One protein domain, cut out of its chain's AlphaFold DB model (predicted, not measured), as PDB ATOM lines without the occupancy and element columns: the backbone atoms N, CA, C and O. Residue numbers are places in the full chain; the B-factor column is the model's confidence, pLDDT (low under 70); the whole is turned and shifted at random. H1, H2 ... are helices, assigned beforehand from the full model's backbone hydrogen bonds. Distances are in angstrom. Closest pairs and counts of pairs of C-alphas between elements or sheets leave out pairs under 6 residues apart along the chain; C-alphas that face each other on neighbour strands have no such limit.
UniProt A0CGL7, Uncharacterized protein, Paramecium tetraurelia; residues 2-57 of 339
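What this domain is: This is residues 2 to 57 of the 339 residues of an uncharacterized protein of Paramecium tetraurelia (UniProt A0CGL7). A helical hairpin, H2 and H3, has a third helix, H4, packing across H2, and the short H1 lies side by side with H4 and meets H2 only at the corner by their link. The 56 printed residues, all helix in class, hold four named helices, H1 to H4 in order, and no named strand. The whole is compact, with a radius of gyration of the C-alphas of 9.8 A, and rounded, spanning 22 by 21 by 17 A.

How they stand to each other: H2, residues 9 to 22, touches H3, residues 27 to 38, at a steep tilt of 40 degrees, opposite ways; their closest C-alphas, Leu 18 and Ile 30, are 6.3 A apart. With residues 12 to 16 alone, H2 touches H4, residues 47 to 56, about perpendicular at 77 degrees; the closest C-alphas, Lys 16 and Tyr 52, are 6.7 A apart. H1, residues 2 to 7, touches H4 at a shallow tilt of 25 degrees, the same way, closest at the C-alphas of Thr 6 and Ile 51, 6.7 A. H1 and H3 are apart. Every O i to N i+4 pair in H1, H2, H3 and H4 is within hydrogen-bond range.

Where its parts are: H2 is 19.9 A long, from C-alpha 9 at (220.516, 93.215, 107.530); H3 is 16.1 A, H4 14.6 A, ending at C-alpha 56 (231.247, 96.107, 113.382), and H1 8.5 A.

The domain as a whole: The printed part has no cut and no long link. Residues 2 to 7, 24 to 25, 46 and 57 have pLDDT under 70.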
ATOM      1  N   LEU A   2     218.527 106.260 110.926       51.47
ATOM      2  CA  LEU A   2     219.476 105.376 111.646       51.47
ATOM      3  C   LEU A   2     218.940 103.952 111.893       51.47
ATOM      4  O   LEU A   2     219.617 102.993 111.546       51.47
ATOM      5  N   LYS A   3     217.694 103.831 112.377       53.25
ATOM      6  CA  LYS A   3     217.005 102.539 112.554       53.25
ATOM      7  C   LYS A   3     216.909 101.712 111.263       53.25
ATOM      8  O   LYS A   3     217.192 100.530 111.284       53.25
ATOM      9  N   LYS A   4     216.597 102.313 110.107       58.12
ATOM     10  CA  LYS A   4     216.435 101.555 108.849       58.12
ATOM     11  C   LYS A   4     217.745 100.904 108.375       58.12
ATOM     12  O   LYS A   4     217.692  99.822 107.811       58.12
ATOM     13  N   CYS A   5     218.895 101.542 108.610       60.34
ATOM     14  CA  CYS A   5     220.205 100.991 108.232       60.34
ATOM     15  C   CYS A   5     220.726  99.944 109.228       60.34
ATOM     16  O   CYS A   5     221.406  99.015 108.813       60.34
ATOM     17  N   THR A   6     220.425 100.080 110.526       60.72
ATOM     18  CA  THR A   6     220.805  99.077 111.538       60.72
ATOM     19  C   THR A   6     219.864  97.879 111.589       60.72
ATOM     20  O   THR A   6     220.312  96.785 111.907       60.72
ATOM     21  N   ASP A   7     218.582  98.079 111.284       67.44
ATOM     22  CA  ASP A   7     217.543  97.060 111.460       67.44
ATOM     23  C   ASP A   7     217.319  96.250 110.164       67.44
ATOM     24  O   ASP A   7     216.704  95.188 110.201       67.44
ATOM     25  N   ASN A   8     217.837  96.721 109.017       79.06
ATOM     26  CA  ASN A   8     217.819  95.979 107.756       79.06
ATOM     27  C   ASN A   8     219.177  95.286 107.512       79.06
ATOM     28  O   ASN A   8     220.147  95.961 107.144       79.06
ATOM     29  N   PRO A   9     219.258  93.949 107.647       80.44
ATOM     30  CA  PRO A   9     220.516  93.215 107.530       80.44
ATOM     31  C   PRO A   9     221.154  93.332 106.138       80.44
ATOM     32  O   PRO A   9     222.376  93.326 106.036       80.44
ATOM     33  N   LYS A  10     220.356  93.516 105.075       84.62
ATOM     34  CA  LYS A  10     220.881  93.700 103.712       84.62
ATOM     35  C   LYS A  10     221.604  95.039 103.561       84.62
ATOM     36  O   LYS A  10     222.694  95.079 103.008       84.62
ATOM     37  N   ILE A  11     221.029  96.121 104.093       84.94
ATOM     38  CA  ILE A  11     221.657  97.454 104.064       84.94
ATOM     39  C   ILE A  11     222.934  97.457 104.913       84.94
ATOM     40  O   ILE A  11     223.945  98.025 104.503       84.94
ATOM     41  N   ALA A  12     222.901  96.807 106.080       83.94
ATOM     42  CA  ALA A  12     224.059  96.697 106.960       83.94
ATOM     43  C   ALA A  12     225.232  95.959 106.295       83.94
ATOM     44  O   ALA A  12     226.370  96.415 106.400       83.94
ATOM     45  N   GLU A  13     224.964  94.854 105.595       87.12
ATOM     46  CA  GLU A  13     225.998  94.076 104.909       87.12
ATOM     47  C   GLU A  13     226.593  94.839 103.717       87.12
ATOM     48  O   GLU A  13     227.813  94.952 103.609       87.12
ATOM     49  N   THR A  14     225.756  95.483 102.901       88.00
ATOM     50  CA  THR A  14     226.220  96.336 101.794       88.00
ATOM     51  C   THR A  14     227.030  97.527 102.296       88.00
ATOM     52  O   THR A  14     228.055  97.872 101.717       88.00
ATOM     53  N   LEU A  15     226.645  98.132 103.425       88.31
ATOM     54  CA  LEU A  15     227.448  99.178 104.057       88.31
ATOM     55  C   LEU A  15     228.826  98.652 104.492       88.31
ATOM     56  O   LEU A  15     229.813  99.366 104.325       88.31
ATOM     57  N   LYS A  16     228.933  97.423 105.023       87.69
ATOM     58  CA  LYS A  16     230.247  96.841 105.354       87.69
ATOM     59  C   LYS A  16     231.111  96.665 104.110       87.69
ATOM     60  O   LYS A  16     232.271  97.068 104.145       87.69
ATOM     61  N   GLN A  17     230.545  96.105 103.040       88.12
ATOM     62  CA  GLN A  17     231.247  95.860 101.776       88.12
ATOM     63  C   GLN A  17     231.745  97.168 101.159       88.12
ATOM     64  O   GLN A  17     232.937  97.318 100.908       88.12
ATOM     65  N   LEU A  18     230.878  98.180 101.052       86.75
ATOM     66  CA  LEU A  18     231.253  99.492 100.518       86.75
ATOM     67  C   LEU A  18     232.366 100.164 101.332       86.75
ATOM     68  O   LEU A  18     233.229 100.833 100.764       86.75
ATOM     69  N   VAL A  19     232.369  99.996 102.659       86.31
ATOM     70  CA  VAL A  19     233.436 100.527 103.519       86.31
ATOM     71  C   VAL A  19     234.748  99.750 103.348       86.31
ATOM     72  O   VAL A  19     235.814 100.363 103.435       86.31
ATOM     73  N   GLN A  20     234.696  98.439 103.100       84.31
ATOM     74  CA  GLN A  20     235.879  97.621 102.798       84.31
ATOM     75  C   GLN A  20     236.479  97.972 101.428       84.31
ATOM     76  O   GLN A  20     237.692  98.112 101.325       84.31
ATOM     77  N   GLU A  21     235.642  98.184 100.410       82.31
ATOM     78  CA  GLU A  21     236.069  98.514  99.042       82.31
ATOM     79  C   GLU A  21     236.589  99.952  98.904       82.31
ATOM     80  O   GLU A  21     237.595 100.198  98.244       82.31
ATOM     81  N   ARG A  22     235.894 100.926  99.507       75.56
ATOM     82  CA  ARG A  22     236.144 102.367  99.285       75.56
ATOM     83  C   ARG A  22     236.894 103.045 100.431       75.56
ATOM     84  O   ARG A  22     237.293 104.206 100.315       75.56
ATOM     85  N   GLY A  23     237.076 102.340 101.544       70.69
ATOM     86  CA  GLY A  23     237.743 102.827 102.745       70.69
ATOM     87  C   GLY A  23     236.867 103.699 103.657       70.69
ATOM     88  O   GLY A  23     235.906 104.353 103.254       70.69
ATOM     89  N   GLN A  24     237.254 103.779 104.936       68.06
ATOM     90  CA  GLN A  24     236.503 104.442 106.024       68.06
ATOM     91  C   GLN A  24     236.494 105.987 105.980       68.06
ATOM     92  O   GLN A  24     236.090 106.638 106.952       68.06
ATOM     93  N   LYS A  25     236.973 106.600 104.892       64.69
ATOM     94  CA  LYS A  25     237.042 108.062 104.729       64.69
ATOM     95  C   LYS A  25     235.967 108.611 103.776       64.69
ATOM     96  O   LYS A  25     235.618 109.781 103.893       64.69
ATOM     97  N   ARG A  26     235.371 107.784 102.908       76.50
ATOM     98  CA  ARG A  26     234.515 108.231 101.788       76.50
ATOM     99  C   ARG A  26     233.005 108.125 102.052       76.50
ATOM    100  O   ARG A  26     232.245 107.605 101.241       76.50
ATOM    101  N   TRP A  27     232.540 108.631 103.196       80.44
ATOM    102  CA  TRP A  27     231.128 108.519 103.613       80.44
ATOM    103  C   TRP A  27     230.098 109.139 102.650       80.44
ATOM    104  O   TRP A  27     229.046 108.526 102.481       80.44
ATOM    105  N   PRO A  28     230.351 110.292 101.996       80.56
ATOM    106  CA  PRO A  28     229.427 110.843 100.999       80.56
ATOM    107  C   PRO A  28     229.246 109.949  99.768       80.56
ATOM    108  O   PRO A  28     228.133 109.806  99.275       80.56
ATOM    109  N   GLU A  29     230.316 109.313  99.285       78.44
ATOM    110  CA  GLU A  29     230.236 108.375  98.158       78.44
ATOM    111  C   GLU A  29     229.482 107.106  98.550       78.44
ATOM    112  O   GLU A  29     228.596 106.662  97.825       78.44
ATOM    113  N   ILE A  30     229.794 106.556  99.728       80.81
ATOM    114  CA  ILE A  30     229.095 105.393 100.286       80.81
ATOM    115  C   ILE A  30     227.600 105.701 100.455       80.81
ATOM    116  O   ILE A  30     226.766 104.855 100.142       80.81
ATOM    117  N   ALA A  31     227.252 106.917 100.895       83.69
ATOM    118  CA  ALA A  31     225.864 107.351 101.003       83.69
ATOM    119  C   ALA A  31     225.157 107.328  99.644       83.69
ATOM    120  O   ALA A  31     224.144 106.654  99.530       83.69
ATOM    121  N   LYS A  32     225.726 107.957  98.606       82.44
ATOM    122  CA  LYS A  32     225.128 107.979  97.258       82.44
ATOM    123  C   LYS A  32     224.850 106.577  96.709       82.44
ATOM    124  O   LYS A  32     223.801 106.342  96.117       82.44
ATOM    125  N   VAL A  33     225.777 105.639  96.917       85.44
ATOM    126  CA  VAL A  33     225.594 104.249  96.469       85.44
ATOM    127  C   VAL A  33     224.453 103.575  97.232       85.44
ATOM    128  O   VAL A  33     223.605 102.933  96.618       85.44
ATOM    129  N   LEU A  34     224.381 103.758  98.554       85.75
ATOM    130  CA  LEU A  34     223.286 103.217  99.363       85.75
ATOM    131  C   LEU A  34     221.929 103.840  99.012       85.75
ATOM    132  O   LEU A  34     220.939 103.114  98.959       85.75
ATOM    133  N   GLU A  35     221.879 105.149  98.757       87.38
ATOM    134  CA  GLU A  35     220.671 105.845  98.296       87.38
ATOM    135  C   GLU A  35     220.175 105.252  96.973       87.38
ATOM    136  O   GLU A  35     219.006 104.893  96.865       87.38
ATOM    137  N   SER A  36     221.084 105.052  96.012       86.44
ATOM    138  CA  SER A  36     220.764 104.467  94.707       86.44
ATOM    139  C   SER A  36     220.334 103.000  94.781       86.44
ATOM    140  O   SER A  36     219.472 102.592  94.011       86.44
ATOM    141  N   MET A  37     220.946 102.192  95.652       85.62
ATOM    142  CA  MET A  37     220.664 100.752  95.734       85.62
ATOM    143  C   MET A  37     219.378 100.427  96.496       85.62
ATOM    144  O   MET A  37     218.746  99.409  96.217       85.62
ATOM    145  N   TYR A  38     219.014 101.247  97.482       86.25
ATOM    146  CA  TYR A  38     217.911 100.951  98.402       86.25
ATOM    147  C   TYR A  38     216.756 101.948  98.338       86.25
ATOM    148  O   TYR A  38     215.835 101.825  99.146       86.25
ATOM    149  N   ASP A  39     216.811 102.915  97.421       82.69
ATOM    150  CA  ASP A  39     215.836 104.003  97.296       82.69
ATOM    151  C   ASP A  39     215.576 104.692  98.649       82.69
ATOM    152  O   ASP A  39     214.459 104.836  99.152       82.69
ATOM    153  N   ILE A  40     216.677 105.041  99.318       82.56
ATOM    154  CA  ILE A  40     216.669 105.755 100.596       82.56
ATOM    155  C   ILE A  40     217.290 107.135 100.419       82.56
ATOM    156  O   ILE A  40     218.074 107.357  99.509       82.56
ATOM    157  N   LYS A  41     216.981 108.054 101.337       80.00
ATOM    158  CA  LYS A  41     217.631 109.366 101.426       80.00
ATOM    159  C   LYS A  41     218.478 109.452 102.692       80.00
ATOM    160  O   LYS A  41     217.990 109.163 103.791       80.00
ATOM    161  N   ILE A  42     219.730 109.866 102.545       75.62
ATOM    162  CA  ILE A  42     220.743 110.019 103.586       75.62
ATOM    163  C   ILE A  42     221.141 111.497 103.640       75.62
ATOM    164  O   ILE A  42     222.112 111.947 103.044       75.62
ATOM    165  N   GLU A  43     220.391 112.264 104.427       72.06
ATOM    166  CA  GLU A  43     220.587 113.714 104.587       72.06
ATOM    167  C   GLU A  43     221.954 114.080 105.181       72.06
ATOM    168  O   GLU A  43     222.470 115.170 104.949       72.06
ATOM    169  N   ILE A  44     222.538 113.175 105.973       74.06
ATOM    170  CA  ILE A  44     223.782 113.423 106.695       74.06
ATOM    171  C   ILE A  44     224.729 112.222 106.535       74.06
ATOM    172  O   ILE A  44     224.759 111.339 107.402       74.06
ATOM    173  N   PRO A  45     225.547 112.180 105.467       76.25
ATOM    174  CA  PRO A  45     226.417 111.044 105.161       76.25
ATOM    175  C   PRO A  45     227.377 110.648 106.287       76.25
ATOM    176  O   PRO A  45     227.634 109.465 106.493       76.25
ATOM    177  N   PHE A  46     227.871 111.604 107.086       69.25
ATOM    178  CA  PHE A  46     228.813 111.297 108.172       69.25
ATOM    179  C   PHE A  46     228.211 110.396 109.266       69.25
ATOM    180  O   PHE A  46     228.953 109.751 110.009       69.25
ATOM    181  N   THR A  47     226.880 110.322 109.375       73.00
ATOM    182  CA  THR A  47     226.202 109.447 110.347       73.00
ATOM    183  C   THR A  47     226.401 107.964 110.038       73.00
ATOM    184  O   THR A  47     226.394 107.146 110.961       73.00
ATOM    185  N   LEU A  48     226.693 107.616 108.777       78.94
ATOM    186  CA  LEU A  48     227.020 106.252 108.357       78.94
ATOM    187  C   LEU A  48     228.259 105.707 109.062       78.94
ATOM    188  O   LEU A  48     228.315 104.516 109.345       78.94
ATOM    189  N   LYS A  49     229.209 106.571 109.437       81.31
ATOM    190  CA  LYS A  49     230.383 106.165 110.216       81.31
ATOM    191  C   LYS A  49     229.990 105.552 111.554       81.31
ATOM    192  O   LYS A  49     230.529 104.519 111.939       81.31
ATOM    193  N   ALA A  50     229.059 106.188 112.263       71.69
ATOM    194  CA  ALA A  50     228.577 105.687 113.545       71.69
ATOM    195  C   ALA A  50     227.795 104.377 113.365       71.69
ATOM    196  O   ALA A  50     227.987 103.447 114.142       71.69
ATOM    197  N   ILE A  51     226.983 104.282 112.306       78.19
ATOM    198  CA  ILE A  51     226.230 103.068 111.959       78.19
ATOM    199  C   ILE A  51     227.182 101.907 111.655       78.19
ATOM    200  O   ILE A  51     227.059 100.845 112.254       78.19
ATOM    201  N   TYR A  52     228.171 102.121 110.787       81.88
ATOM    202  CA  TYR A  52     229.186 101.124 110.452       81.88
ATOM    203  C   TYR A  52     229.950 100.659 111.696       81.88
ATOM    204  O   TYR A  52     230.073  99.462 111.940       81.88
ATOM    205  N   GLN A  53     230.406 101.591 112.538       75.75
ATOM    206  CA  GLN A  53     231.079 101.242 113.791       75.75
ATOM    207  C   GLN A  53     230.192 100.416 114.728       75.75
ATOM    208  O   GLN A  53     230.699  99.562 115.455       75.75
ATOM    209  N   ASP A  54     228.885 100.670 114.719       74.38
ATOM    210  CA  ASP A  54     227.917  99.944 115.526       74.38
ATOM    211  C   ASP A  54     227.602  98.550 114.987       74.38
ATOM    212  O   ASP A  54     227.359  97.659 115.796       74.38
ATOM    213  N   ILE A  55     227.647  98.370 113.668       77.88
ATOM    214  CA  ILE A  55     227.537  97.073 112.993       77.88
ATOM    215  C   ILE A  55     228.782  96.219 113.263       77.88
ATOM    216  O   ILE A  55     228.659  95.039 113.571       77.88
ATOM    217  N   MET A  56     229.977  96.814 113.166       76.00
ATOM    218  CA  MET A  56     231.247  96.107 113.382       76.00
ATOM    219  C   MET A  56     231.495  95.772 114.858       76.00
ATOM    220  O   MET A  56     232.179  94.803 115.160       76.00
ATOM    221  N   ASN A  57     230.944  96.572 115.775       69.19
ATOM    222  CA  ASN A  57     231.018  96.352 117.220       69.19
ATOM    223  C   ASN A  57     229.598  96.426 117.816       69.19
ATOM    224  O   ASN A  57     229.213  97.467 118.393       69.19
TER     225      ASN A  57